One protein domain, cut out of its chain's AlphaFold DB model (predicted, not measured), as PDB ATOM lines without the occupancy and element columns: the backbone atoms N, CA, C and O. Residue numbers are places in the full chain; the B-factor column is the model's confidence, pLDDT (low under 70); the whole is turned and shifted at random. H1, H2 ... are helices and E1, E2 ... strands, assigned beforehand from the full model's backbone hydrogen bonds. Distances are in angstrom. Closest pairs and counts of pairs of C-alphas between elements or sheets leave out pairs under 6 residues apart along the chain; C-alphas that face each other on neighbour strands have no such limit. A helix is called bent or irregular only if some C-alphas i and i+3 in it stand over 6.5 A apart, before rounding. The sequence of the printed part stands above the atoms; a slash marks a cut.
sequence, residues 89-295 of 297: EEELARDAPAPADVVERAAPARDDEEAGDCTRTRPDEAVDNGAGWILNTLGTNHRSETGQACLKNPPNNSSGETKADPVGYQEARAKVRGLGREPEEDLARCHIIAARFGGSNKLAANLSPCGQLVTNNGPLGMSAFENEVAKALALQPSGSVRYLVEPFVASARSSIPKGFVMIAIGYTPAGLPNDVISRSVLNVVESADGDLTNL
ATOM      1  N   GLU A  89      73.246   0.535  -7.257       69.56
ATOM      2  CA  GLU A  89      73.014   0.503  -5.811       69.56
ATOM      3  C   GLU A  89      71.964  -0.549  -5.432       69.56
ATOM      4  O   GLU A  89      72.173  -1.310  -4.485       69.56
ATOM      5  N   GLU A  90      70.868  -0.645  -6.191       71.88
ATOM      6  CA  GLU A  90      69.841  -1.676  -6.016       71.88
ATOM      7  C   GLU A  90      70.402  -3.087  -6.241       71.88
ATOM      8  O   GLU A  90      70.097  -3.995  -5.467       71.88
ATOM      9  N   GLU A  91      71.253  -3.287  -7.251       75.00
ATOM     10  CA  GLU A  91      71.929  -4.566  -7.496       75.00
ATOM     11  C   GLU A  91      72.853  -4.938  -6.325       75.00
ATOM     12  O   GLU A  91      72.781  -6.056  -5.810       75.00
ATOM     13  N   LEU A  92      73.676  -3.996  -5.850       70.69
ATOM     14  CA  LEU A  92      74.576  -4.202  -4.710       70.69
ATOM     15  C   LEU A  92      73.807  -4.484  -3.408       70.69
ATOM     16  O   LEU A  92      74.295  -5.223  -2.546       70.69
ATOM     17  N   ALA A  93      72.614  -3.905  -3.266       70.38
ATOM     18  CA  ALA A  93      71.736  -4.077  -2.116       70.38
ATOM     19  C   ALA A  93      70.770  -5.264  -2.231       70.38
ATOM     20  O   ALA A  93      70.126  -5.592  -1.236       70.38
ATOM     21  N   ARG A  94      70.675  -5.939  -3.387       75.56
ATOM     22  CA  ARG A  94      69.682  -7.002  -3.637       75.56
ATOM     23  C   ARG A  94      69.708  -8.113  -2.586       75.56
ATOM     24  O   ARG A  94      68.655  -8.608  -2.193       75.56
ATOM     25  N   ASP A  95      70.902  -8.487  -2.135       73.75
ATOM     26  CA  ASP A  95      71.102  -9.554  -1.146       73.75
ATOM     27  C   ASP A  95      71.216  -9.026   0.295       73.75
ATOM     28  O   ASP A  95      71.464  -9.802   1.222       73.75
ATOM     29  N   ALA A  96      71.118  -7.709   0.501       78.44
ATOM     30  CA  ALA A  96      71.222  -7.125   1.828       78.44
ATOM     31  C   ALA A  96      69.974  -7.505   2.644       78.44
ATOM     32  O   ALA A  96      68.854  -7.227   2.208       78.44
ATOM     33  N   PRO A  97      70.132  -8.100   3.841       76.06
ATOM     34  CA  PRO A  97      68.992  -8.372   4.701       76.06
ATOM     35  C   PRO A  97      68.293  -7.060   5.058       76.06
ATOM     36  O   PRO A  97      68.955  -6.042   5.319       76.06
ATOM     37  N   ALA A  98      66.961  -7.084   5.118       70.94
ATOM     38  CA  ALA A  98      66.240  -5.960   5.681       70.94
ATOM     39  C   ALA A  98      66.505  -5.937   7.193       70.94
ATOM     40  O   ALA A  98      66.543  -6.995   7.827       70.94
ATOM     41  N   PRO A  99      66.623  -4.759   7.831       71.56
ATOM     42  CA  PRO A  99      66.761  -4.714   9.280       71.56
ATOM     43  C   PRO A  99      65.632  -5.454  10.005       71.56
ATOM     44  O   PRO A  99      65.885  -6.116  11.005       71.56
ATOM     45  N   ALA A 100      64.411  -5.430   9.459       62.94
ATOM     46  CA  ALA A 100      63.267  -6.176   9.984       62.94
ATOM     47  C   ALA A 100      63.536  -7.686  10.148       62.94
ATOM     48  O   ALA A 100      63.057  -8.270  11.118       62.94
ATOM     49  N   ASP A 101      64.354  -8.291   9.282       66.25
ATOM     50  CA  ASP A 101      64.679  -9.723   9.325       66.25
ATOM     51  C   ASP A 101      65.611 -10.084  10.493       66.25
ATOM     52  O   ASP A 101      65.712 -11.246  10.887       66.25
ATOM     53  N   VAL A 102      66.296  -9.093  11.078       64.00
ATOM     54  CA  VAL A 102      67.185  -9.283  12.237       64.00
ATOM     55  C   VAL A 102      66.660  -8.618  13.516       64.00
ATOM     56  O   VAL A 102      67.223  -8.835  14.591       64.00
ATOM     57  N   VAL A 103      65.542  -7.879  13.440       60.94
ATOM     58  CA  VAL A 103      64.894  -7.223  14.592       60.94
ATOM     59  C   VAL A 103      64.570  -8.216  15.702       60.94
ATOM     60  O   VAL A 103      64.742  -7.861  16.861       60.94
ATOM     61  N   GLU A 104      64.157  -9.452  15.402       61.78
ATOM     62  CA  GLU A 104      63.823 -10.434  16.450       61.78
ATOM     63  C   GLU A 104      65.004 -10.740  17.384       61.78
ATOM     64  O   GLU A 104      64.801 -10.989  18.567       61.78
ATOM     65  N   ARG A 105      66.245 -10.642  16.887       62.34
ATOM     66  CA  ARG A 105      67.463 -10.794  17.704       62.34
ATOM     67  C   ARG A 105      67.827  -9.528  18.484       62.34
ATOM     68  O   ARG A 105      68.540  -9.607  19.483       62.34
ATOM     69  N   ALA A 106      67.349  -8.365  18.043       56.31
ATOM     70  CA  ALA A 106      67.499  -7.090  18.747       56.31
ATOM     71  C   ALA A 106      66.360  -6.824  19.750       56.31
ATOM     72  O   ALA A 106      66.551  -6.071  20.707       56.31
ATOM     73  N   ALA A 107      65.184  -7.417  19.535       57.31
ATOM     74  CA  ALA A 107      63.993  -7.212  20.341       57.31
ATOM     75  C   ALA A 107      64.139  -7.855  21.733       57.31
ATOM     76  O   ALA A 107      64.743  -8.922  21.868       57.31
ATOM     77  N   PRO A 108      63.596  -7.227  22.790       53.88
ATOM     78  CA  PRO A 108      63.530  -7.855  24.103       53.88
ATOM     79  C   PRO A 108      62.606  -9.084  24.066       53.88
ATOM     80  O   PRO A 108      61.629  -9.117  23.312       53.88
ATOM     81  N   ALA A 109      62.903 -10.089  24.897       52.44
ATOM     82  CA  ALA A 109      61.994 -11.209  25.119       52.44
ATOM     83  C   ALA A 109      60.648 -10.669  25.635       52.44
ATOM     84  O   ALA A 109      60.612  -9.831  26.532       52.44
ATOM     85  N   ARG A 110      59.541 -11.113  25.033       50.03
ATOM     86  CA  ARG A 110      58.193 -10.570  25.283       50.03
ATOM     87  C   ARG A 110      57.572 -10.993  26.623       50.03
ATOM     88  O   ARG A 110      56.484 -10.517  26.930       50.03
ATOM     89  N   ASP A 111      58.246 -11.847  27.391       46.88
ATOM     90  CA  ASP A 111      57.649 -12.553  28.533       46.88
ATOM     91  C   ASP A 111      57.880 -11.890  29.906       46.88
ATOM     92  O   ASP A 111      57.404 -12.411  30.911       46.88
ATOM     93  N   ASP A 112      58.527 -10.721  29.975       44.44
ATOM     94  CA  ASP A 112      58.693  -9.990  31.238       44.44
ATOM     95  C   ASP A 112      57.644  -8.868  31.368       44.44
ATOM     96  O   ASP A 112      57.776  -7.784  30.801       44.44
ATOM     97  N   GLU A 113      56.594  -9.120  32.157       46.78
ATOM     98  CA  GLU A 113      55.504  -8.178  32.489       46.78
ATOM     99  C   GLU A 113      55.952  -6.930  33.292       46.78
ATOM    100  O   GLU A 113      55.130  -6.083  33.647       46.78
ATOM    101  N   GLU A 114      57.249  -6.752  33.562       52.22
ATOM    102  CA  GLU A 114      57.794  -5.548  34.189       52.22
ATOM    103  C   GLU A 114      58.525  -4.672  33.163       52.22
ATOM    104  O   GLU A 114      59.562  -5.052  32.627       52.22
ATOM    105  N   ALA A 115      58.061  -3.432  32.967       53.16
ATOM    106  CA  ALA A 115      58.760  -2.413  32.176       53.16
ATOM    107  C   ALA A 115      60.220  -2.261  32.637       53.16
ATOM    108  O   ALA A 115      60.458  -1.988  33.818       53.16
ATOM    109  N   GLY A 116      61.187  -2.470  31.738       65.00
ATOM    110  CA  GLY A 116      62.617  -2.508  32.043       65.00
ATOM    111  C   GLY A 116      63.492  -2.302  30.821       65.00
ATOM    112  O   GLY A 116      63.139  -2.697  29.717       65.00
ATOM    113  N   ASP A 117      64.634  -1.654  31.031       81.62
ATOM    114  CA  ASP A 117      65.586  -1.363  29.966       81.62
ATOM    115  C   ASP A 117      66.490  -2.568  29.637       81.62
ATOM    116  O   ASP A 117      66.445  -3.613  30.295       81.62
ATOM    117  N   CYS A 118      67.357  -2.426  28.631       85.19
ATOM    118  CA  CYS A 118      68.222  -3.523  28.191       85.19
ATOM    119  C   CYS A 118      69.276  -3.983  29.216       85.19
ATOM    120  O   CYS A 118      70.001  -4.942  28.944       85.19
ATOM    121  N   THR A 119      69.410  -3.323  30.375       88.06
ATOM    122  CA  THR A 119      70.373  -3.732  31.408       88.06
ATOM    123  C   THR A 119      69.855  -4.862  32.288       88.06
ATOM    124  O   THR A 119      70.653  -5.506  32.965       88.06
ATOM    125  N   ARG A 120      68.542  -5.138  32.264       83.25
ATOM    126  CA  ARG A 120      67.944  -6.214  33.068       83.25
ATOM    127  C   ARG A 120      68.420  -7.593  32.652       83.25
ATOM    128  O   ARG A 120      68.746  -8.419  33.498       83.25
ATOM    129  N   THR A 121      68.481  -7.822  31.347       78.19
ATOM    130  CA  THR A 121      68.962  -9.070  30.768       78.19
ATOM    131  C   THR A 121      70.374  -8.856  30.250       78.19
ATOM    132  O   THR A 121      70.583  -8.179  29.240       78.19
ATOM    133  N   ARG A 122      71.350  -9.438  30.942       86.88
ATOM    134  CA  ARG A 122      72.728  -9.529  30.470       86.88
ATOM    135  C   ARG A 122      72.954 -10.936  29.912       86.88
ATOM    136  O   ARG A 122      72.812 -11.887  30.676       86.88
ATOM    137  N   PRO A 123      73.303 -11.079  28.625       88.69
ATOM    138  CA  PRO A 123      73.687 -12.364  28.062       88.69
ATOM    139  C   PRO A 123      74.927 -12.941  28.743       88.69
ATOM    140  O   PRO A 123      75.800 -12.194  29.199       88.69
ATOM    141  N   ASP A 124      75.034 -14.266  28.723       88.94
ATOM    142  CA  ASP A 124      76.263 -14.957  29.099       88.94
ATOM    143  C   ASP A 124      77.439 -14.466  28.240       88.94
ATOM    144  O   ASP A 124      77.268 -14.059  27.090       88.94
ATOM    145  N   GLU A 125      78.638 -14.454  28.827       92.62
ATOM    146  CA  GLU A 125      79.894 -14.002  28.195       92.62
ATOM    147  C   GLU A 125      79.963 -12.508  27.821       92.62
ATOM    148  O   GLU A 125      81.026 -12.023  27.426       92.62
ATOM    149  N   ALA A 126      78.884 -11.739  28.008       94.81
ATOM    150  CA  ALA A 126      78.923 -10.294  27.835       94.81
ATOM    151  C   ALA A 126      79.899  -9.659  28.838       94.81
ATOM    152  O   ALA A 126      79.938 -10.039  30.010       94.81
ATOM    153  N   VAL A 127      80.656  -8.657  28.404       95.50
ATOM    154  CA  VAL A 127      81.574  -7.874  29.240       95.50
ATOM    155  C   VAL A 127      80.921  -6.574  29.696       95.50
ATOM    156  O   VAL A 127      80.093  -6.005  28.982       95.50
ATOM    157  N   ASP A 128      81.298  -6.094  30.880       96.06
ATOM    158  CA  ASP A 128      80.782  -4.833  31.417       96.06
ATOM    159  C   ASP A 128      81.216  -3.648  30.548       96.06
ATOM    160  O   ASP A 128      82.354  -3.577  30.078       96.06
ATOM    161  N   ASN A 129      80.304  -2.695  30.356       95.25
ATOM    162  CA  ASN A 129      80.543  -1.510  29.548       95.25
ATOM    163  C   ASN A 129      79.751  -0.311  30.088       95.25
ATOM    164  O   ASN A 129      78.587  -0.097  29.740       95.25
ATOM    165  N   GLY A 130      80.380   0.469  30.969       93.56
ATOM    166  CA  GLY A 130      79.686   1.518  31.714       93.56
ATOM    167  C   GLY A 130      78.687   0.903  32.694       93.56
ATOM    168  O   GLY A 130      79.048   0.023  33.469       93.56
ATOM    169  N   ALA A 131      77.433   1.349  32.640       94.06
ATOM    170  CA  ALA A 131      76.322   0.729  33.368       94.06
ATOM    171  C   ALA A 131      75.566  -0.323  32.529       94.06
ATOM    172  O   ALA A 131      74.504  -0.786  32.937       94.06
ATOM    173  N   GLY A 132      76.079  -0.654  31.344       95.56
ATOM    174  CA  GLY A 132      75.546  -1.689  30.471       95.56
ATOM    175  C   GLY A 132      76.598  -2.747  30.147       95.56
ATOM    176  O   GLY A 132      77.455  -3.062  30.973       95.56
ATOM    177  N   TRP A 133      76.525  -3.317  28.948       96.62
ATOM    178  CA  TRP A 133      77.336  -4.473  28.565       96.62
ATOM    179  C   TRP A 133      77.566  -4.544  27.052       96.62
ATOM    180  O   TRP A 133      76.801  -3.965  26.280       96.62
ATOM    181  N   ILE A 134      78.608  -5.262  26.631       97.56
ATOM    182  CA  ILE A 134      78.917  -5.602  25.232       97.56
ATOM    183  C   ILE A 134      79.096  -7.119  25.115       97.56
ATOM    184  O   ILE A 134      79.766  -7.729  25.939       97.56
ATOM    185  N   LEU A 135      78.551  -7.725  24.067       96.25
ATOM    186  CA  LEU A 135      78.795  -9.105  23.666       96.25
ATOM    187  C   LEU A 135      79.212  -9.119  22.193       96.25
ATOM    188  O   LEU A 135      78.435  -8.743  21.322       96.25
ATOM    189  N   ASN A 136      80.427  -9.579  21.909       96.50
ATOM    190  CA  ASN A 136      80.871  -9.870  20.550       96.50
ATOM    191  C   ASN A 136      80.944 -11.383  20.364       96.50
ATOM    192  O   ASN A 136      81.478 -12.079  21.222       96.50
ATOM    193  N   THR A 137      80.466 -11.877  19.229       93.75
ATOM    194  CA  THR A 137      80.500 -13.305  18.892       93.75
ATOM    195  C   THR A 137      81.303 -13.545  17.621       93.75
ATOM    196  O   THR A 137      81.442 -12.667  16.761       93.75
ATOM    197  N   LEU A 138      81.865 -14.745  17.531       91.44
ATOM    198  CA  LEU A 138      82.608 -15.219  16.375       91.44
ATOM    199  C   LEU A 138      81.821 -16.323  15.685       91.44
ATOM    200  O   LEU A 138      81.408 -17.277  16.337       91.44
ATOM    201  N   GLY A 139      81.714 -16.222  14.363       82.75
ATOM    202  CA  GLY A 139      81.081 -17.249  13.543       82.75
ATOM    203  C   GLY A 139      82.036 -18.386  13.186       82.75
ATOM    204  O   GLY A 139      83.205 -18.410  13.578       82.75
ATOM    205  N   THR A 140      81.561 -19.308  12.346       74.38
ATOM    206  CA  THR A 140      82.257 -20.557  11.974       74.38
ATOM    207  C   THR A 140      83.675 -20.371  11.402       74.38
ATOM    208  O   THR A 140      84.493 -21.278  11.520       74.38
ATOM    209  N   ASN A 141      84.008 -19.201  10.843       81.19
ATOM    210  CA  ASN A 141      85.345 -18.896  10.302       81.19
ATOM    211  C   ASN A 141      86.178 -17.966  11.200       81.19
ATOM    212  O   ASN A 141      87.099 -17.313  10.711       81.19
ATOM    213  N   HIS A 142      85.823 -17.826  12.480       88.25
ATOM    214  CA  HIS A 142      86.431 -16.861  13.406       88.25
ATOM    215  C   HIS A 142      86.351 -15.394  12.945       88.25
ATOM    216  O   HIS A 142      87.050 -14.534  13.481       88.25
ATOM    217  N   ARG A 143      85.493 -15.087  11.963       91.06
ATOM    218  CA  ARG A 143      85.090 -13.713  11.648       91.06
ATOM    219  C   ARG A 143      84.112 -13.215  12.707       91.06
ATOM    220  O   ARG A 143      83.421 -14.027  13.325       91.06
ATOM    221  N   SER A 144      84.014 -11.899  12.863       92.88
ATOM    222  CA  SER A 144      82.930 -11.319  13.653       92.88
ATOM    223  C   SER A 144      81.571 -11.724  13.074       92.88
ATOM    224  O   SER A 144      81.377 -11.678  11.858       92.88
ATOM    225  N   GLU A 145      80.664 -12.166  13.942       91.31
ATOM    226  CA  GLU A 145      79.321 -12.618  13.566       91.31
ATOM    227  C   GLU A 145      78.238 -11.689  14.096       91.31
ATOM    228  O   GLU A 145      77.380 -11.262  13.334       91.31
ATOM    229  N   THR A 146      78.290 -11.315  15.371       91.50
ATOM    230  CA  THR A 146      77.440 -10.245  15.899       91.50
ATOM    231  C   THR A 146      78.188  -9.422  16.936       91.50
ATOM    232  O   THR A 146      79.027  -9.934  17.684       91.50
ATOM    233  N   GLY A 147      77.856  -8.138  17.010       95.38
ATOM    234  CA  GLY A 147      78.109  -7.306  18.174       95.38
ATOM    235  C   GLY A 147      76.786  -6.845  18.745       95.38
ATOM    236  O   GLY A 147      75.997  -6.192  18.070       95.38
ATOM    237  N   GLN A 148      76.560  -7.173  20.002       94.69
ATOM    238  CA  GLN A 148      75.402  -6.762  20.769       94.69
ATOM    239  C   GLN A 148      75.854  -5.898  21.932       94.69
ATOM    240  O   GLN A 148      76.897  -6.143  22.531       94.69
ATOM    241  N   ALA A 149      75.052  -4.911  22.298       95.94
ATOM    242  CA  ALA A 149      75.299  -4.139  23.498       95.94
ATOM    243  C   ALA A 149      73.997  -3.679  24.149       95.94
ATOM    244  O   ALA A 149      72.954  -3.543  23.500       95.94
ATOM    245  N   CYS A 150      74.089  -3.406  25.443       95.06
ATOM    246  CA  CYS A 150      73.230  -2.440  26.097       95.06
ATOM    247  C   CYS A 150      74.091  -1.227  26.444       95.06
ATOM    248  O   CYS A 150      75.008  -1.314  27.259       95.06
ATOM    249  N   LEU A 151      73.831  -0.104  25.787       96.12
ATOM    250  CA  LEU A 151      74.579   1.131  25.951       96.12
ATOM    251  C   LEU A 151      73.911   1.970  27.035       96.12
ATOM    252  O   LEU A 151      72.840   2.535  26.819       96.12
ATOM    253  N   LYS A 152      74.553   2.057  28.199       94.81
ATOM    254  CA  LYS A 152      74.136   2.925  29.303       94.81
ATOM    255  C   LYS A 152      75.369   3.556  29.928       94.81
ATOM    256  O   LYS A 152      76.161   2.865  30.562       94.81
ATOM    257  N   ASN A 153      75.548   4.858  29.707       92.75
ATOM    258  CA  ASN A 153      76.781   5.584  30.041       92.75
ATOM    259  C   ASN A 153      78.056   4.853  29.567       92.75
ATOM    260  O   ASN A 153      78.933   4.574  30.388       92.75
ATOM    261  N   PRO A 154      78.149   4.479  28.274       94.12
ATOM    262  CA  PRO A 154      79.291   3.724  27.788       94.12
ATOM    263  C   PRO A 154      80.586   4.553  27.902       94.12
ATOM    264  O   PRO A 154      80.571   5.758  27.635       94.12
ATOM    265  N   PRO A 155      81.718   3.931  28.272       93.00
ATOM    266  CA  PRO A 155      83.022   4.567  28.194       93.00
ATOM    267  C   PRO A 155      83.401   4.849  26.736       93.00
ATOM    268  O   PRO A 155      82.979   4.153  25.814       93.00
ATOM    269  N   ASN A 156      84.249   5.853  26.525       91.19
ATOM    270  CA  ASN A 156      84.824   6.130  25.215       91.19
ATOM    271  C   ASN A 156      86.230   5.519  25.121       91.19
ATOM    272  O   ASN A 156      87.155   5.999  25.769       91.19
ATOM    273  N   ASN A 157      86.386   4.499  24.275       85.75
ATOM    274  CA  ASN A 157      87.654   3.816  24.000       85.75
ATOM    275  C   ASN A 157      88.333   4.312  22.710       85.75
ATOM    276  O   ASN A 157      89.248   3.664  22.187       85.75
ATOM    277  N   SER A 158      87.896   5.461  22.180       80.19
ATOM    278  CA  SER A 158      88.554   6.117  21.048       80.19
ATOM    279  C   SER A 158      89.978   6.484  21.455       80.19
ATOM    280  O   SER A 158      90.207   7.379  22.263       80.19
ATOM    281  N   SER A 159      90.941   5.748  20.919       76.44
ATOM    282  CA  SER A 159      92.363   5.909  21.193       76.44
ATOM    283  C   SER A 159      93.144   5.700  19.902       76.44
ATOM    284  O   SER A 159      92.653   5.066  18.968       76.44
ATOM    285  N   GLY A 160      94.373   6.212  19.858       66.75
ATOM    286  CA  GLY A 160      95.314   5.946  18.765       66.75
ATOM    287  C   GLY A 160      95.958   4.557  18.839       66.75
ATOM    288  O   GLY A 160      97.013   4.356  18.245       66.75
ATOM    289  N   GLU A 161      95.397   3.624  19.615       76.75
ATOM    290  CA  GLU A 161      95.936   2.270  19.714       76.75
ATOM    291  C   GLU A 161      95.855   1.545  18.366       76.75
ATOM    292  O   GLU A 161      94.847   1.604  17.657       76.75
ATOM    293  N   THR A 162      96.909   0.796  18.044       81.44
ATOM    294  CA  THR A 162      96.930  -0.064  16.863       81.44
ATOM    295  C   THR A 162      95.829  -1.115  16.963       81.44
ATOM    296  O   THR A 162      95.798  -1.918  17.900       81.44
ATOM    297  N   LYS A 163      94.933  -1.119  15.974       87.31
ATOM    298  CA  LYS A 163      93.866  -2.112  15.854       87.31
ATOM    299  C   LYS A 163      94.417  -3.445  15.345       87.31
ATOM    300  O   LYS A 163      95.278  -3.458  14.464       87.31
ATOM    301  N   ALA A 164      93.895  -4.553  15.862       88.94
ATOM    302  CA  ALA A 164      94.205  -5.882  15.336       88.94
ATOM    303  C   ALA A 164      93.633  -6.065  13.919       88.94
ATOM    304  O   ALA A 164      92.576  -5.522  13.600       88.94
ATOM    305  N   ASP A 165      94.305  -6.846  13.072       92.88
ATOM    306  CA  ASP A 165      93.761  -7.208  11.761       92.88
ATOM    307  C   ASP A 165      92.602  -8.208  11.936       92.88
ATOM    308  O   ASP A 165      92.810  -9.277  12.518       92.88
ATOM    309  N   PRO A 166      91.386  -7.896  11.450       94.81
ATOM    310  CA  PRO A 166      90.284  -8.847  11.453       94.81
ATOM    311  C   PRO A 166      90.488  -9.962  10.419       94.81
ATOM    312  O   PRO A 166      91.288  -9.856   9.485       94.81
ATOM    313  N   VAL A 167      89.709 -11.038  10.553       94.69
ATOM    314  CA  VAL A 167      89.623 -12.075   9.512       94.69
ATOM    315  C   VAL A 167      89.213 -11.431   8.182       94.69
ATOM    316  O   VAL A 167      88.374 -10.536   8.152       94.69
ATOM    317  N   GLY A 168      89.854 -11.849   7.087       94.31
ATOM    318  CA  GLY A 168      89.631 -11.282   5.753       94.31
ATOM    319  C   GLY A 168      90.390  -9.981   5.466       94.31
ATOM    320  O   GLY A 168      90.355  -9.507   4.336       94.31
ATOM    321  N   TYR A 169      91.132  -9.405   6.423       96.00
ATOM    322  CA  TYR A 169      91.782  -8.102   6.212       96.00
ATOM    323  C   TYR A 169      92.834  -8.097   5.095       96.00
ATOM    324  O   TYR A 169      92.869  -7.179   4.280       96.00
ATOM    325  N   GLN A 170      93.680  -9.129   5.012       96.56
ATOM    326  CA  GLN A 170      94.702  -9.205   3.956       96.56
ATOM    327  C   GLN A 170      94.091  -9.454   2.568       96.56
ATOM    328  O   GLN A 170      94.603  -8.946   1.573       96.56
ATOM    329  N   GLU A 171      92.979 -10.183   2.509       96.50
ATOM    330  CA  GLU A 171      92.207 -10.399   1.284       96.50
ATOM    331  C   GLU A 171      91.546  -9.094   0.821       96.50
ATOM    332  O   GLU A 171      91.729  -8.684  -0.326       96.50
ATOM    333  N   ALA A 172      90.902  -8.364   1.737       97.38
ATOM    334  CA  ALA A 172      90.327  -7.052   1.456       97.38
ATOM    335  C   ALA A 172      91.401  -6.057   0.997       97.38
ATOM    336  O   ALA A 172      91.201  -5.318   0.039       97.38
ATOM    337  N   ARG A 173      92.590  -6.091   1.614       98.00
ATOM    338  CA  ARG A 173      93.741  -5.272   1.213       98.00
ATOM    339  C   ARG A 173      94.198  -5.566  -0.215       98.00
ATOM    340  O   ARG A 173      94.540  -4.635  -0.941       98.00
ATOM    341  N   ALA A 174      94.233  -6.836  -0.616       97.25
ATOM    342  CA  ALA A 174      94.564  -7.218  -1.986       97.25
ATOM    343  C   ALA A 174      93.488  -6.745  -2.975       97.25
ATOM    344  O   ALA A 174      93.830  -6.212  -4.029       97.25
ATOM    345  N   LYS A 175      92.208  -6.866  -2.602       96.19
ATOM    346  CA  LYS A 175      91.076  -6.405  -3.414       96.19
ATOM    347  C   LYS A 175      91.092  -4.891  -3.622       96.19
ATOM    348  O   LYS A 175      91.040  -4.451  -4.762       96.19
ATOM    349  N   VAL A 176      91.278  -4.104  -2.560       96.75
ATOM    350  CA  VAL A 176      91.392  -2.633  -2.637       96.75
ATOM    351  C   VAL A 176      92.538  -2.205  -3.558       96.75
ATOM    352  O   VAL A 176      92.337  -1.371  -4.434       96.75
ATOM    353  N   ARG A 177      93.709  -2.849  -3.462       96.00
ATOM    354  CA  ARG A 177      94.813  -2.601  -4.410       96.00
ATOM    355  C   ARG A 177      94.443  -2.933  -5.852       96.00
ATOM    356  O   ARG A 177      94.838  -2.214  -6.762       96.00
ATOM    357  N   GLY A 178      93.702  -4.021  -6.061       94.19
ATOM    358  CA  GLY A 178      93.204  -4.418  -7.378       94.19
ATOM    359  C   GLY A 178      92.266  -3.388  -8.012       94.19
ATOM    360  O   GLY A 178      92.206  -3.312  -9.233       94.19
ATOM    361  N   LEU A 179      91.602  -2.561  -7.198       93.38
ATOM    362  CA  LEU A 179      90.758  -1.442  -7.636       93.38
ATOM    363  C   LEU A 179      91.547  -0.146  -7.900       93.38
ATOM    364  O   LEU A 179      90.943   0.893  -8.155       93.38
ATOM    365  N   GLY A 180      92.883  -0.181  -7.806       92.75
ATOM    366  CA  GLY A 180      93.733   1.003  -7.958       92.75
ATOM    367  C   GLY A 180      93.660   1.972  -6.773       92.75
ATOM    368  O   GLY A 180      93.968   3.150  -6.932       92.75
ATOM    369  N   ARG A 181      93.229   1.490  -5.602       94.00
ATOM    370  CA  ARG A 181      93.033   2.272  -4.376       94.00
ATOM    371  C   ARG A 181      94.103   1.970  -3.329       94.00
ATOM    372  O   ARG A 181      94.704   0.890  -3.339       94.00
ATOM    373  N   GLU A 182      94.327   2.908  -2.410       94.62
ATOM    374  CA  GLU A 182      95.372   2.801  -1.391       94.62
ATOM    375  C   GLU A 182      94.790   2.237  -0.090       94.62
ATOM    376  O   GLU A 182      94.000   2.899   0.579       94.62
ATOM    377  N   PRO A 183      95.176   1.025   0.358       95.50
ATOM    378  CA  PRO A 183      94.547   0.418   1.532       95.50
ATOM    379  C   PRO A 183      94.736   1.175   2.848       95.50
ATOM    380  O   PRO A 183      94.070   0.853   3.824       95.50
ATOM    381  N   GLU A 184      95.681   2.107   2.922       92.38
ATOM    382  CA  GLU A 184      95.864   2.954   4.106       92.38
ATOM    383  C   GLU A 184      94.801   4.061   4.189       92.38
ATOM    384  O   GLU A 184      94.494   4.525   5.287       92.38
ATOM    385  N   GLU A 185      94.198   4.420   3.055       93.00
ATOM    386  CA  GLU A 185      93.191   5.476   2.920       93.00
ATOM    387  C   GLU A 185      91.783   4.904   2.698       93.00
ATOM    388  O   GLU A 185      90.811   5.437   3.229       93.00
ATOM    389  N   ASP A 186      91.677   3.783   1.977       95.88
ATOM    390  CA  ASP A 186      90.411   3.230   1.485       95.88
ATOM    391  C   ASP A 186      89.923   1.988   2.246       95.88
ATOM    392  O   ASP A 186      88.759   1.602   2.112       95.88
ATOM    393  N   LEU A 187      90.766   1.360   3.074       97.62
ATOM    394  CA  LEU A 187      90.407   0.181   3.868       97.62
ATOM    395  C   LEU A 187      90.521   0.464   5.367       97.62
ATOM    396  O   LEU A 187      91.557   0.896   5.869       97.62
ATOM    397  N   ALA A 188      89.476   0.122   6.112       96.19
ATOM    398  CA  ALA A 188      89.448   0.240   7.557       96.19
ATOM    399  C   ALA A 188      89.321  -1.105   8.266       96.19
ATOM    400  O   ALA A 188      88.837  -2.111   7.744       96.19
ATOM    401  N   ARG A 189      89.704  -1.066   9.542       96.12
ATOM    402  CA  ARG A 189      89.312  -2.046  10.556       96.12
ATOM    403  C   ARG A 189      88.080  -1.477  11.252       96.12
ATOM    404  O   ARG A 189      88.215  -0.784  12.272       96.12
ATOM    405  N   CYS A 190      86.916  -1.676  10.632       96.19
ATOM    406  CA  CYS A 190      85.644  -1.212  11.174       96.19
ATOM    407  C   CYS A 190      85.373  -1.896  12.498       96.19
ATOM    408  O   CYS A 190      85.586  -3.099  12.647       96.19
ATOM    409  N   HIS A 191      84.885  -1.110  13.442       96.50
ATOM    410  CA  HIS A 191      84.364  -1.615  14.693       96.50
ATOM    411  C   HIS A 191      82.951  -2.157  14.488       96.50
ATOM    412  O   HIS A 191      82.146  -1.539  13.806       96.50
ATOM    413  N   ILE A 192      82.648  -3.293  15.106       97.19
ATOM    414  CA  ILE A 192      81.289  -3.847  15.131       97.19
ATOM    415  C   ILE A 192      80.484  -3.140  16.221       97.19
ATOM    416  O   ILE A 192      79.403  -2.621  15.974       97.19
ATOM    417  N   ILE A 193      81.056  -3.031  17.420       97.81
ATOM    418  CA  ILE A 193      80.669  -2.039  18.419       97.81
ATOM    419  C   ILE A 193      81.717  -0.939  18.394       97.81
ATOM    420  O   ILE A 193      82.893  -1.201  18.655       97.81
ATOM    421  N   ALA A 194      81.290   0.280  18.084       96.88
ATOM    422  CA  ALA A 194      82.145   1.452  17.957       96.88
ATOM    423  C   ALA A 194      82.994   1.720  19.208       96.88
ATOM    424  O   ALA A 194      82.518   1.592  20.340       96.88
ATOM    425  N   ALA A 195      84.223   2.214  19.028       94.94
ATOM    426  CA  ALA A 195      85.081   2.615  20.150       94.94
ATOM    427  C   ALA A 195      84.441   3.703  21.031       94.94
ATOM    428  O   ALA A 195      84.592   3.684  22.252       94.94
ATOM    429  N   ARG A 196      83.652   4.608  20.438       94.69
ATOM    430  CA  ARG A 196      82.882   5.629  21.172       94.69
ATOM    431  C   ARG A 196      81.826   5.054  22.123       94.69
ATOM    432  O   ARG A 196      81.342   5.772  22.989       94.69
ATOM    433  N   PHE A 197      81.459   3.790  21.925       97.19
ATOM    434  CA  PHE A 197      80.528   3.035  22.756       97.19
ATOM    435  C   PHE A 197      81.240   2.004  23.634       97.19
ATOM    436  O   PHE A 197      80.579   1.139  24.197       97.19
ATOM    437  N   GLY A 198      82.568   2.075  23.748       95.62
ATOM    438  CA  GLY A 198      83.375   1.163  24.555       95.62
ATOM    439  C   GLY A 198      83.874  -0.070  23.801       95.62
ATOM    440  O   GLY A 198      84.537  -0.927  24.382       95.62
ATOM    441  N   GLY A 199      83.636  -0.147  22.492       96.06
ATOM    442  CA  GLY A 199      84.176  -1.201  21.644       96.06
ATOM    443  C   GLY A 199      85.701  -1.315  21.700       96.06
ATOM    444  O   GLY A 199      86.423  -0.318  21.691       96.06
ATOM    445  N   SER A 200      86.202  -2.550  21.743       93.31
ATOM    446  CA  SER A 200      87.638  -2.833  21.826       93.31
ATOM    447  C   SER A 200      88.344  -2.671  20.474       93.31
ATOM    448  O   SER A 200      87.832  -3.114  19.446       93.31
ATOM    449  N   ASN A 201      89.556  -2.100  20.491       90.81
ATOM    450  CA  ASN A 201      90.482  -2.041  19.346       90.81
ATOM    451  C   ASN A 201      91.295  -3.335  19.154       90.81
ATOM    452  O   ASN A 201      91.923  -3.525  18.115       90.81
ATOM    453  N   LYS A 202      91.325  -4.210  20.165       90.44
ATOM    454  CA  LYS A 202      92.203  -5.394  20.203       90.44
ATOM    455  C   LYS A 202      91.440  -6.701  20.036       90.44
ATOM    456  O   LYS A 202      92.032  -7.718  19.691       90.44
ATOM    457  N   LEU A 203      90.132  -6.685  20.290       90.88
ATOM    458  CA  LEU A 203      89.290  -7.863  20.158       90.88
ATOM    459  C   LEU A 203      88.952  -8.091  18.683       90.88
ATOM    460  O   LEU A 203      88.162  -7.345  18.112       90.88
ATOM    461  N   ALA A 204      89.505  -9.149  18.087       87.44
ATOM    462  CA  ALA A 204      89.231  -9.508  16.694       87.44
ATOM    463  C   ALA A 204      87.729  -9.727  16.423       87.44
ATOM    464  O   ALA A 204      87.239  -9.350  15.366       87.44
ATOM    465  N   ALA A 205      86.977 -10.240  17.406       92.75
ATOM    466  CA  ALA A 205      85.522 -10.398  17.315       92.75
ATOM    467  C   ALA A 205      84.751  -9.071  17.206       92.75
ATOM    468  O   ALA A 205      83.581  -9.073  16.832       92.75
ATOM    469  N   ASN A 206      85.389  -7.942  17.525       96.31
ATOM    470  CA  ASN A 206      84.805  -6.609  17.414       96.31
ATOM    471  C   ASN A 206      85.269  -5.857  16.157       96.31
ATOM    472  O   ASN A 206      84.991  -4.665  16.033       96.31
ATOM    473  N   LEU A 207      86.003  -6.509  15.253       96.12
ATOM    474  CA  LEU A 207      86.556  -5.875  14.064       96.12
ATOM    475  C   LEU A 207      86.168  -6.632  12.792       96.12
ATOM    476  O   LEU A 207      86.104  -7.860  12.773       96.12
ATOM    477  N   SER A 208      85.966  -5.884  11.710       96.81
ATOM    478  CA  SER A 208      85.745  -6.416  10.364       96.81
ATOM    479  C   SER A 208      86.455  -5.547   9.323       96.81
ATOM    480  O   SER A 208      86.539  -4.329   9.516       96.81
ATOM    481  N   PRO A 209      86.986  -6.122   8.225       97.38
ATOM    482  CA  PRO A 209      87.453  -5.316   7.105       97.38
ATOM    483  C   PRO A 209      86.276  -4.563   6.485       97.38
ATOM    484  O   PRO A 209      85.207  -5.147   6.278       97.38
ATOM    485  N   CYS A 210      86.469  -3.281   6.185       97.44
ATOM    486  CA  CYS A 210      85.448  -2.474   5.531       97.44
ATOM    487  C   CYS A 210      86.027  -1.334   4.688       97.44
ATOM    488  O   CYS A 210      87.157  -0.908   4.931       97.44
ATOM    489  N   GLY A 211      85.247  -0.785   3.755       97.62
ATOM    490  CA  GLY A 211      85.618   0.452   3.061       97.62
ATOM    491  C   GLY A 211      85.693   1.659   4.009       97.62
ATOM    492  O   GLY A 211      84.786   1.906   4.802       97.62
ATOM    493  N   GLN A 212      86.762   2.446   3.945       96.38
ATOM    494  CA  GLN A 212      86.968   3.567   4.870       96.38
ATOM    495  C   GLN A 212      86.081   4.776   4.538       96.38
ATOM    496  O   GLN A 212      85.496   5.378   5.439       96.38
ATOM    497  N   LEU A 213      85.975   5.146   3.263       93.44
ATOM    498  CA  LEU A 213      85.322   6.396   2.868       93.44
ATOM    499  C   LEU A 213      83.799   6.264   2.816       93.44
ATOM    500  O   LEU A 213      83.105   7.013   3.492       93.44
ATOM    501  N   VAL A 214      83.285   5.279   2.074       91.62
ATOM    502  CA  VAL A 214      81.837   5.107   1.863       91.62
ATOM    503  C   VAL A 214      81.193   4.302   2.994       91.62
ATOM    504  O   VAL A 214      80.235   4.755   3.615       91.62
ATOM    505  N   THR A 215      81.747   3.129   3.315       95.94
ATOM    506  CA  THR A 215      81.150   2.206   4.302       95.94
ATOM    507  C   THR A 215      81.280   2.727   5.734       95.94
ATOM    508  O   THR A 215      80.304   2.751   6.482       95.94
ATOM    509  N   ASN A 216      82.482   3.146   6.141       96.88
ATOM    510  CA  ASN A 216      82.742   3.582   7.513       96.88
ATOM    511  C   ASN A 216      82.339   5.050   7.734       96.88
ATOM    512  O   ASN A 216      81.498   5.333   8.586       96.88
ATOM    513  N   ASN A 217      82.902   5.980   6.954       94.25
ATOM    514  CA  ASN A 217      82.748   7.425   7.179       94.25
ATOM    515  C   ASN A 217      81.669   8.105   6.323       94.25
ATOM    516  O   ASN A 217      81.453   9.309   6.478       94.25
ATOM    517  N   GLY A 218      81.007   7.369   5.429       89.06
ATOM    518  CA  GLY A 218      80.037   7.942   4.506       89.06
ATOM    519  C   GLY A 218      78.803   8.501   5.221       89.06
ATOM    520  O   GLY A 218      78.514   8.126   6.362       89.06
ATOM    521  N   PRO A 219      78.014   9.360   4.551       85.88
ATOM    522  CA  PRO A 219      76.822   9.982   5.135       85.88
ATOM    523  C   PRO A 219      75.746   8.965   5.547       85.88
ATOM    524  O   PRO A 219      74.960   9.232   6.453       85.88
ATOM    525  N   LEU A 220      75.737   7.791   4.913       85.81
ATOM    526  CA  LEU A 220      74.882   6.654   5.263       85.81
ATOM    527  C   LEU A 220      75.672   5.484   5.875       85.81
ATOM    528  O   LEU A 220      75.094   4.434   6.143       85.81
ATOM    529  N   GLY A 221      76.970   5.674   6.124       92.12
ATOM    530  CA  GLY A 221      77.878   4.662   6.650       92.12
ATOM    531  C   GLY A 221      77.705   4.382   8.144       92.12
ATOM    532  O   GLY A 221      76.855   4.961   8.831       92.12
ATOM    533  N   MET A 222      78.560   3.502   8.665       97.12
ATOM    534  CA  MET A 222      78.522   3.062  10.064       97.12
ATOM    535  C   MET A 222      78.710   4.226  11.048       97.12
ATOM    536  O   MET A 222      77.921   4.384  11.975       97.12
ATOM    537  N   SER A 223      79.689   5.105  10.812       96.38
ATOM    538  CA  SER A 223      79.966   6.257  11.682       96.38
ATOM    539  C   SER A 223      78.787   7.238  11.743       96.38
ATOM    540  O   SER A 223      78.498   7.813  12.796       96.38
ATOM    541  N   ALA A 224      78.052   7.418  10.640       95.31
ATOM    542  CA  ALA A 224      76.850   8.250  10.621       95.31
ATOM    543  C   ALA A 224      75.738   7.655  11.502       95.31
ATOM    544  O   ALA A 224      75.200   8.359  12.357       95.31
ATOM    545  N   PHE A 225      75.475   6.350  11.376       95.69
ATOM    546  CA  PHE A 225      74.535   5.629  12.242       95.69
ATOM    547  C   PHE A 225      74.931   5.736  13.724       95.69
ATOM    548  O   PHE A 225      74.122   6.073  14.588       95.69
ATOM    549  N   GLU A 226      76.209   5.531  14.030       97.69
ATOM    550  CA  GLU A 226      76.745   5.651  15.386       97.69
ATOM    551  C   GLU A 226      76.625   7.080  15.943       97.69
ATOM    552  O   GLU A 226      76.397   7.271  17.137       97.69
ATOM    553  N   ASN A 227      76.750   8.110  15.102       96.56
ATOM    554  CA  ASN A 227      76.501   9.495  15.505       96.56
ATOM    555  C   ASN A 227      75.031   9.726  15.883       96.56
ATOM    556  O   ASN A 227      74.766  10.449  16.845       96.56
ATOM    557  N   GLU A 228      74.083   9.133  15.156       95.19
ATOM    558  CA  GLU A 228      72.652   9.206  15.479       95.19
ATOM    559  C   GLU A 228      72.355   8.524  16.823       95.19
ATOM    560  O   GLU A 228      71.743   9.131  17.703       95.19
ATOM    561  N   VAL A 229      72.903   7.328  17.047       95.00
ATOM    562  CA  VAL A 229      72.768   6.609  18.326       95.00
ATOM    563  C   VAL A 229      73.397   7.383  19.487       95.00
ATOM    564  O   VAL A 229      72.812   7.479  20.567       95.00
ATOM    565  N   ALA A 230      74.565   7.995  19.281       95.25
ATOM    566  CA  ALA A 230      75.203   8.826  20.299       95.25
ATOM    567  C   ALA A 230      74.353  10.058  20.662       95.25
ATOM    568  O   ALA A 230      74.286  10.433  21.834       95.25
ATOM    569  N   LYS A 231      73.673  10.670  19.683       92.81
ATOM    570  CA  LYS A 231      72.721  11.764  19.933       92.81
ATOM    571  C   LYS A 231      71.511  11.274  20.730       92.81
ATOM    572  O   LYS A 231      71.118  11.953  21.675       92.81
ATOM    573  N   ALA A 232      70.967  10.101  20.406       88.56
ATOM    574  CA  ALA A 232      69.855   9.507  21.152       88.56
ATOM    575  C   ALA A 232      70.221   9.268  22.631       88.56
ATOM    576  O   ALA A 232      69.475   9.670  23.524       88.56
ATOM    577  N   LEU A 233      71.416   8.725  22.899       91.19
ATOM    578  CA  LEU A 233      71.945   8.572  24.262       91.19
ATOM    579  C   LEU A 233      72.100   9.918  24.986       91.19
ATOM    580  O   LEU A 233      71.785  10.022  26.170       91.19
ATOM    581  N   ALA A 234      72.559  10.964  24.292       90.88
ATOM    582  CA  ALA A 234      72.734  12.290  24.884       90.88
ATOM    583  C   ALA A 234      71.401  12.975  25.238       90.88
ATOM    584  O   ALA A 234      71.333  13.704  26.227       90.88
ATOM    585  N   LEU A 235      70.341  12.734  24.459       87.75
ATOM    586  CA  LEU A 235      68.994  13.243  24.742       87.75
ATOM    587  C   LEU A 235      68.349  12.566  25.958       87.75
ATOM    588  O   LEU A 235      67.497  13.166  26.614       87.75
ATOM    589  N   GLN A 236      68.752  11.333  26.273       86.12
ATOM    590  CA  GLN A 236      68.246  10.560  27.408       86.12
ATOM    591  C   GLN A 236      69.399   9.959  28.225       86.12
ATOM    592  O   GLN A 236      69.593   8.745  28.220       86.12
ATOM    593  N   PRO A 237      70.142  10.775  28.996       84.50
ATOM    594  CA  PRO A 237      71.359  10.330  29.683       84.50
ATOM    595  C   PRO A 237      71.115   9.258  30.759       84.50
ATOM    596  O   PRO A 237      72.028   8.529  31.135       84.50
ATOM    597  N   SER A 238      69.887   9.154  31.276       86.69
ATOM    598  CA  SER A 238      69.477   8.088  32.206       86.69
ATOM    599  C   SER A 238      68.755   6.919  31.521       86.69
ATOM    600  O   SER A 238      68.403   5.953  32.197       86.69
ATOM    601  N   GLY A 239      68.511   7.021  30.213       89.19
ATOM    602  CA  GLY A 239      67.986   5.943  29.385       89.19
ATOM    603  C   GLY A 239      69.076   4.945  28.998       89.19
ATOM    604  O   GLY A 239      70.197   4.976  29.512       89.19
ATOM    605  N   SER A 240      68.744   4.041  28.084       92.56
ATOM    606  CA  SER A 240      69.710   3.098  27.515       92.56
ATOM    607  C   SER A 240      69.378   2.794  26.059       92.56
ATOM    608  O   SER A 240      68.271   3.073  25.602       92.56
ATOM    609  N   VAL A 241      70.330   2.228  25.322       92.56
ATOM    610  CA  VAL A 241      70.113   1.784  23.941       92.56
ATOM    611  C   VAL A 241      70.522   0.325  23.797       92.56
ATOM    612  O   VAL A 241      71.679  -0.024  24.029       92.56
ATOM    613  N   ARG A 242      69.596  -0.530  23.362       90.19
ATOM    614  CA  ARG A 242      69.920  -1.879  22.886       90.19
ATOM    615  C   ARG A 242      70.481  -1.750  21.478       90.19
ATOM    616  O   ARG A 242      69.797  -1.236  20.604       90.19
ATOM    617  N   TYR A 243      71.706  -2.199  21.269       94.25
ATOM    618  CA  TYR A 243      72.434  -2.016  20.017       94.25
ATOM    619  C   TYR A 243      72.841  -3.376  19.445       94.25
ATOM    620  O   TYR A 243      73.311  -4.236  20.192       94.25
ATOM    621  N   LEU A 244      72.653  -3.570  18.144       90.31
ATOM    622  CA  LEU A 244      73.024  -4.769  17.398       90.31
ATOM    623  C   LEU A 244      73.710  -4.357  16.097       90.31
ATOM    624  O   LEU A 244      73.204  -3.505  15.370       90.31
ATOM    625  N   VAL A 245      74.827  -5.007  15.793       95.69
ATOM    626  CA  VAL A 245      75.475  -4.975  14.482       95.69
ATOM    627  C   VAL A 245      75.758  -6.399  14.047       95.69
ATOM    628  O   VAL A 245      76.352  -7.181  14.791       95.69
ATOM    629  N   GLU A 246      75.347  -6.723  12.830       91.44
ATOM    630  CA  GLU A 246      75.484  -8.046  12.242       91.44
ATOM    631  C   GLU A 246      76.033  -7.938  10.817       91.44
ATOM    632  O   GLU A 246      75.344  -7.434   9.925       91.44
ATOM    633  N   PRO A 247      77.272  -8.389  10.569       93.69
ATOM    634  CA  PRO A 247      77.786  -8.519   9.218       93.69
ATOM    635  C   PRO A 247      77.012  -9.587   8.437       93.69
ATOM    636  O   PRO A 247      76.859 -10.714   8.908       93.69
ATOM    637  N   PHE A 248      76.603  -9.277   7.209       89.94
ATOM    638  CA  PHE A 248      76.042 -10.267   6.287       89.94
ATOM    639  C   PHE A 248      77.060 -10.634   5.207       89.94
ATOM    640  O   PHE A 248      77.865  -9.814   4.765       89.94
ATOM    641  N   VAL A 249      77.058 -11.902   4.804       90.31
ATOM    642  CA  VAL A 249      78.081 -12.505   3.943       90.31
ATOM    643  C   VAL A 249      77.445 -13.191   2.742       90.31
ATOM    644  O   VAL A 249      76.345 -13.723   2.853       90.31
ATOM    645  N   ALA A 250      78.168 -13.255   1.621       87.19
ATOM    646  CA  ALA A 250      77.721 -13.993   0.437       87.19
ATOM    647  C   ALA A 250      77.553 -15.500   0.714       87.19
ATOM    648  O   ALA A 250      76.684 -16.166   0.158       87.19
ATOM    649  N   SER A 251      78.404 -16.066   1.578       85.75
ATOM    650  CA  SER A 251      78.318 -17.467   1.981       85.75
ATOM    651  C   SER A 251      78.931 -17.703   3.359       85.75
ATOM    652  O   SER A 251      79.741 -16.916   3.850       85.75
ATOM    653  N   ALA A 252      78.645 -18.866   3.951       83.38
ATOM    654  CA  ALA A 252      79.267 -19.278   5.207       83.38
ATOM    655  C   ALA A 252      80.806 -19.301   5.146       83.38
ATOM    656  O   ALA A 252      81.439 -19.125   6.183       83.38
ATOM    657  N   ARG A 253      81.411 -19.470   3.958       85.94
ATOM    658  CA  ARG A 253      82.871 -19.496   3.745       85.94
ATOM    659  C   ARG A 253      83.495 -18.114   3.544       85.94
ATOM    660  O   ARG A 253      84.713 -18.009   3.626       85.94
ATOM    661  N   SER A 254      82.696 -17.077   3.304       90.56
ATOM    662  CA  SER A 254      83.216 -15.731   3.076       90.56
ATOM    663  C   SER A 254      83.925 -15.205   4.330       90.56
ATOM    664  O   SER A 254      83.449 -15.365   5.464       90.56
ATOM    665  N   SER A 255      85.093 -14.612   4.109       91.88
ATOM    666  CA  SER A 255      85.949 -13.977   5.115       91.88
ATOM    667  C   SER A 255      85.603 -12.492   5.294       91.88
ATOM    668  O   SER A 255      85.715 -11.971   6.401       91.88
ATOM    669  N   ILE A 256      85.151 -11.840   4.218       94.88
ATOM    670  CA  ILE A 256      84.772 -10.427   4.146       94.88
ATOM    671  C   ILE A 256      83.241 -10.334   4.027       94.88
ATOM    672  O   ILE A 256      82.651 -11.052   3.215       94.88
ATOM    673  N   PRO A 257      82.569  -9.486   4.822       94.75
ATOM    674  CA  PRO A 257      81.133  -9.280   4.686       94.75
ATOM    675  C   PRO A 257      80.786  -8.406   3.483       94.75
ATOM    676  O   PRO A 257      81.538  -7.495   3.135       94.75
ATOM    677  N   LYS A 258      79.601  -8.649   2.911       93.94
ATOM    678  CA  LYS A 258      78.976  -7.780   1.903       93.94
ATOM    679  C   LYS A 258      78.452  -6.477   2.509       93.94
ATOM    680  O   LYS A 258      78.251  -5.500   1.791       93.94
ATOM    681  N   GLY A 259      78.244  -6.446   3.821       93.62
ATOM    682  CA  GLY A 259      77.778  -5.274   4.545       93.62
ATOM    683  C   GLY A 259      77.422  -5.595   5.989       93.62
ATOM    684  O   GLY A 259      77.738  -6.671   6.500       93.62
ATOM    685  N   PHE A 260      76.752  -4.651   6.636       95.12
ATOM    686  CA  PHE A 260      76.395  -4.693   8.047       95.12
ATOM    687  C   PHE A 260      74.942  -4.278   8.223       95.12
ATOM    688  O   PHE A 260      74.532  -3.237   7.719       95.12
ATOM    689  N   VAL A 261      74.173  -5.059   8.971       88.81
ATOM    690  CA  VAL A 261      72.858  -4.646   9.456       88.81
ATOM    691  C   VAL A 261      73.028  -4.094  10.861       88.81
ATOM    692  O   VAL A 261      73.622  -4.742  11.721       88.81
ATOM    693  N   MET A 262      72.538  -2.882  11.086       91.56
ATOM    694  CA  MET A 262      72.697  -2.140  12.330       91.56
ATOM    695  C   MET A 262      71.323  -1.759  12.872       91.56
ATOM    696  O   MET A 262      70.490  -1.229  12.137       91.56
ATOM    697  N   ILE A 263      71.083  -2.026  14.155       87.06
ATOM    698  CA  ILE A 263      69.831  -1.709  14.849       87.06
ATOM    699  C   ILE A 263      70.145  -1.119  16.220       87.06
ATOM    700  O   ILE A 263      70.980  -1.634  16.960       87.06
ATOM    701  N   ALA A 264      69.431  -0.059  16.574       89.50
ATOM    702  CA  ALA A 264      69.465   0.569  17.878       89.50
ATOM    703  C   ALA A 264      68.036   0.820  18.365       89.50
ATOM    704  O   ALA A 264      67.266   1.501  17.695       89.50
ATOM    705  N   ILE A 265      67.685   0.287  19.534       85.06
ATOM    706  CA  ILE A 265      66.395   0.512  20.196       85.06
ATOM    707  C   ILE A 265      66.656   1.353  21.442       85.06
ATOM    708  O   ILE A 265      67.339   0.900  22.363       85.06
ATOM    709  N   GLY A 266      66.131   2.575  21.458       85.88
ATOM    710  CA  GLY A 266      66.193   3.475  22.602       85.88
ATOM    711  C   GLY A 266      65.157   3.114  23.662       85.88
ATOM    712  O   GLY A 266      64.020   2.768  23.339       85.88
ATOM    713  N   TYR A 267      65.561   3.209  24.927       83.06
ATOM    714  CA  TYR A 267      64.709   3.041  26.095       83.06
ATOM    715  C   TYR A 267      64.761   4.297  26.957       83.06
ATOM    716  O   TYR A 267      65.839   4.774  27.330       83.06
ATOM    717  N   THR A 268      63.584   4.764  27.365       82.06
ATOM    718  CA  THR A 268      63.443   5.796  28.398       82.06
ATOM    719  C   THR A 268      64.041   5.345  29.736       82.06
ATOM    720  O   THR A 268      64.205   4.145  29.968       82.06
ATOM    721  N   PRO A 269      64.280   6.267  30.691       83.38
ATOM    722  CA  PRO A 269      64.697   5.896  32.047       83.38
ATOM    723  C   PRO A 269      63.717   4.960  32.774       83.38
ATOM    724  O   PRO A 269      64.114   4.259  33.700       83.38
ATOM    725  N   ALA A 270      62.444   4.938  32.359       79.88
ATOM    726  CA  ALA A 270      61.425   4.026  32.875       79.88
ATOM    727  C   ALA A 270      61.478   2.622  32.235       79.88
ATOM    728  O   ALA A 270      60.655   1.773  32.563       79.88
ATOM    729  N   GLY A 271      62.408   2.375  31.307       75.56
ATOM    730  CA  GLY A 271      62.533   1.098  30.605       75.56
ATOM    731  C   GLY A 271      61.519   0.890  29.482       75.56
ATOM    732  O   GLY A 271      61.336  -0.232  29.031       75.56
ATOM    733  N   LEU A 272      60.853   1.951  29.016       75.69
ATOM    734  CA  LEU A 272      59.939   1.871  27.873       75.69
ATOM    735  C   LEU A 272      60.695   2.127  26.562       75.69
ATOM    736  O   LEU A 272      61.355   3.172  26.488       75.69
ATOM    737  N   PRO A 273      60.571   1.254  25.542       75.88
ATOM    738  CA  PRO A 273      61.061   1.538  24.199       75.88
ATOM    739  C   PRO A 273      60.429   2.822  23.661       75.88
ATOM    740  O   PRO A 273      59.215   3.002  23.769       75.88
ATOM    741  N   ASN A 274      61.231   3.718  23.094       73.25
ATOM    742  CA  ASN A 274      60.736   5.010  22.604       73.25
ATOM    743  C   ASN A 274      61.226   5.396  21.213       73.25
ATOM    744  O   ASN A 274      60.669   6.326  20.635       73.25
ATOM    745  N   ASP A 275      62.261   4.732  20.707       76.75
ATOM    746  CA  ASP A 275      62.820   5.010  19.391       76.75
ATOM    747  C   ASP A 275      63.516   3.769  18.820       76.75
ATOM    748  O   ASP A 275      64.031   2.937  19.573       76.75
ATOM    749  N   VAL A 276      63.528   3.651  17.493       79.88
ATOM    750  CA  VAL A 276      64.229   2.591  16.767       79.88
ATOM    751  C   VAL A 276      64.931   3.199  15.561       79.88
ATOM    752  O   VAL A 276      64.293   3.747  14.666       79.88
ATOM    753  N   ILE A 277      66.250   3.035  15.514       84.75
ATOM    754  CA  ILE A 277      67.097   3.423  14.387       84.75
ATOM    755  C   ILE A 277      67.630   2.136  13.769       84.75
ATOM    756  O   ILE A 277      68.181   1.286  14.470       84.75
ATOM    757  N   SER A 278      67.478   1.968  12.459       83.56
ATOM    758  CA  SER A 278      67.961   0.771  11.770       83.56
ATOM    759  C   SER A 278      68.479   1.081  10.374       83.56
ATOM    760  O   SER A 278      67.893   1.914   9.680       83.56
ATOM    761  N   ARG A 279      69.549   0.403   9.951       85.19
ATOM    762  CA  ARG A 279      70.164   0.600   8.633       85.19
ATOM    763  C   ARG A 279      70.934  -0.637   8.184       85.19
ATOM    764  O   ARG A 279      71.600  -1.271   8.995       85.19
ATOM    765  N   SER A 280      70.892  -0.918   6.887       87.50
ATOM    766  CA  SER A 280      71.848  -1.812   6.231       87.50
ATOM    767  C   SER A 280      72.911  -0.955   5.544       87.50
ATOM    768  O   SER A 280      72.579  -0.024   4.813       87.50
ATOM    769  N   VAL A 281      74.184  -1.229   5.817       91.44
ATOM    770  CA  VAL A 281      75.338  -0.502   5.278       91.44
ATOM    771  C   VAL A 281      76.135  -1.456   4.398       91.44
ATOM    772  O   VAL A 281      76.654  -2.460   4.887       91.44
ATOM    773  N   LEU A 282      76.231  -1.159   3.104       94.00
ATOM    774  CA  LEU A 282      77.005  -1.971   2.165       94.00
ATOM    775  C   LEU A 282      78.505  -1.798   2.403       94.00
ATOM    776  O   LEU A 282      78.963  -0.694   2.679       94.00
ATOM    777  N   ASN A 283      79.262  -2.884   2.264       96.62
ATOM    778  CA  ASN A 283      80.710  -2.876   2.407       96.62
ATOM    779  C   ASN A 283      81.395  -2.601   1.067       96.62
ATOM    780  O   ASN A 283      81.895  -3.516   0.418       96.62
ATOM    781  N   VAL A 284      81.389  -1.345   0.643       94.81
ATOM    782  CA  VAL A 284      81.866  -0.910  -0.672       94.81
ATOM    783  C   VAL A 284      83.099  -0.016  -0.594       94.81
ATOM    784  O   VAL A 284      83.317   0.707   0.387       94.81
ATOM    785  N   VAL A 285      83.883  -0.059  -1.669       94.31
ATOM    786  CA  VAL A 285      84.959   0.880  -1.999       94.31
ATOM    787  C   VAL A 285      84.696   1.410  -3.402       94.31
ATOM    788  O   VAL A 285      84.355   0.646  -4.303       94.31
ATOM    789  N   GLU A 286      84.836   2.719  -3.572       89.31
ATOM    790  CA  GLU A 286      84.748   3.370  -4.876       89.31
ATOM    791  C   GLU A 286      86.015   3.050  -5.683       89.31
ATOM    792  O   GLU A 286      87.132   3.235  -5.198       89.31
ATOM    793  N   SER A 287      85.872   2.536  -6.899       81.81
ATOM    794  CA  SER A 287      86.978   2.282  -7.825       81.81
ATOM    795  C   SER A 287      87.534   3.599  -8.368       81.81
ATOM    796  O   SER A 287      86.904   4.645  -8.219       81.81
ATOM    797  N   ALA A 288      88.712   3.580  -8.999       74.81
ATOM    798  CA  ALA A 288      89.294   4.778  -9.614       74.81
ATOM    799  C   ALA A 288      88.368   5.465 -10.643       74.81
ATOM    800  O   ALA A 288      88.469   6.677 -10.824       74.81
ATOM    801  N   ASP A 289      87.455   4.707 -11.258       76.00
ATOM    802  CA  ASP A 289      86.508   5.184 -12.270       76.00
ATOM    803  C   ASP A 289      85.194   5.729 -11.667       76.00
ATOM    804  O   ASP A 289      84.330   6.195 -12.405       76.00
ATOM    805  N   GLY A 290      85.047   5.702 -10.336       76.50
ATOM    806  CA  GLY A 290      83.858   6.185  -9.615       76.50
ATOM    807  C   GLY A 290      82.807   5.109  -9.316       76.50
ATOM    808  O   GLY A 290      81.811   5.388  -8.655       76.50
ATOM    809  N   ASP A 291      83.026   3.864  -9.749       85.12
ATOM    810  CA  ASP A 291      82.077   2.768  -9.527       85.12
ATOM    811  C   ASP A 291      82.204   2.173  -8.121       85.12
ATOM    812  O   ASP A 291      83.300   1.867  -7.644       85.12
ATOM    813  N   LEU A 292      81.078   1.892  -7.467       89.12
ATOM    814  CA  LEU A 292      81.081   1.199  -6.180       89.12
ATOM    815  C   LEU A 292      81.297  -0.307  -6.367       89.12
ATOM    816  O   LEU A 292      80.516  -0.996  -7.019       89.12
ATOM    817  N   THR A 293      82.338  -0.843  -5.729       91.94
ATOM    818  CA  THR A 293      82.611  -2.285  -5.684       91.94
ATOM    819  C   THR A 293      82.436  -2.817  -4.268       91.94
ATOM    820  O   THR A 293      83.082  -2.336  -3.334       91.94
ATOM    821  N   ASN A 294      81.614  -3.854  -4.093       93.69
ATOM    822  CA  ASN A 294      81.471  -4.527  -2.805       93.69
ATOM    823  C   ASN A 294      82.724  -5.354  -2.482       93.69
ATOM    824  O   ASN A 294      83.163  -6.174  -3.286       93.69
ATOM    825  N   LEU A 295      83.298  -5.179  -1.294       94.75
ATOM    826  CA  LEU A 295      84.469  -5.923  -0.837       94.75
ATOM    827  C   LEU A 295      84.162  -7.396  -0.538       94.75
ATOM    828  O   LEU A 295      85.067  -8.216  -0.674       94.75
TER     829      LEU A 295
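What this domain is: This is residues 89 to 295 of the 297 residues of an uncharacterized protein of Streptomyces hygroscopicus subsp. jinggangensis (strain 5008) (UniProt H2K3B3). A twisted sheet of six antiparallel strands has the long helix H6 along one face and the short helix H2 slantwise on the other, three layers with helices on both faces of a sheet. Near one end of the sheet, a smaller group holds H3, H4, H5 and the hairpins E4-E5 and E9-E10. The 207 printed residues run H1 H2 E1 E2 E3 H3 H4 E4 E5 H5 H6 E6 E7 E8 E9 E10; the sheet's order is E1 E2 E3 E6 E7 E8. The class is mixed, helices and strands; the whole is compact, with a radius of gyration of the C-alphas of 16.8 A, and only just elongated, spanning 55 by 36 by 33 A.

Where its parts are: H1 is residues 89 to 93, beginning at C-alpha 89 (73.014, 0.503, -5.811), and H2 is 99 to 106, irregular: C-alphas 101 and 104 are 7.2 A apart. E1 is 127 to 129, E2 132 to 138 (20.8 A), E3 144 to 151 (19.4 A). H3 is 169 to 178 (14.2 A), H4 183 to 186, E4 187 to 191, E5 207 to 211, H5 212 to 216. H6, 222 to 235, measures 20.2 A. E6 is 240 to 248 (25.9 A), E7 259 to 267 (26.5 A), E8 273 to 282 (27.4 A). E9 is 284 to 286; E10, 292 to 294, ends at C-alpha 294 (81.471, -4.527, -2.805).

How they stand to each other: E1 E2 E3 and E6 E7 E8 are meanders, each strand the antiparallel neighbour of the one before. N 127 and O 134 are 2.8 A apart in the hairpin E1-E2, N 135 and O 148 2.8 A in E2-E3, N 244 and O 263 2.8 A in E6-E7, N 262 and O 279 2.8 A in E7-E8. E3 and E6, one from each meander, are antiparallel neighbours, with N 147 and O 245 within hydrogen-bond range at 2.8 A. H6 runs along E7, at 3 degrees on the local plane and a height over the sheet of 9.1 A; C-alphas Val 229 and Ala 264, their closest, are 6.9 A apart. H2, on the opposite face, is 8.5 A over the sheet, slantwise to E7 at 56 degrees on the local plane; their closest C-alphas, Pro 99 and Val 261, are 6.1 A apart. H1 and H5 only graze the sheet. In E4-E5, N 188 and O 210 are 2.8 A apart; in E9-E10, N 285 and O 293 2.9 A. The closest C-alphas of H3 and E5, Tyr 169 and Pro 209, are 5.2 A apart. H4 touches H5, with C-alphas Asp 186 and Gln 212 at 4.8 A, and H3 only at the corner. Every O i to N i+4 pair is within hydrogen-bond range in H1, H3 and H6, 2 of 4 in H2 and 0 of 1 in H5, which also has 0 of 2 O i to N i+3 pairs.

The domain as a whole: C-alphas Glu 113 and Gly 180, the two farthest apart, are 56.4 A apart. The printed part has no cut. The links H2 to E1, E3 to H3 and E4 to E5 are long. Mean pLDDT of the printed part is 87.0; residues 89, 100 to 116 and 160 are under 70.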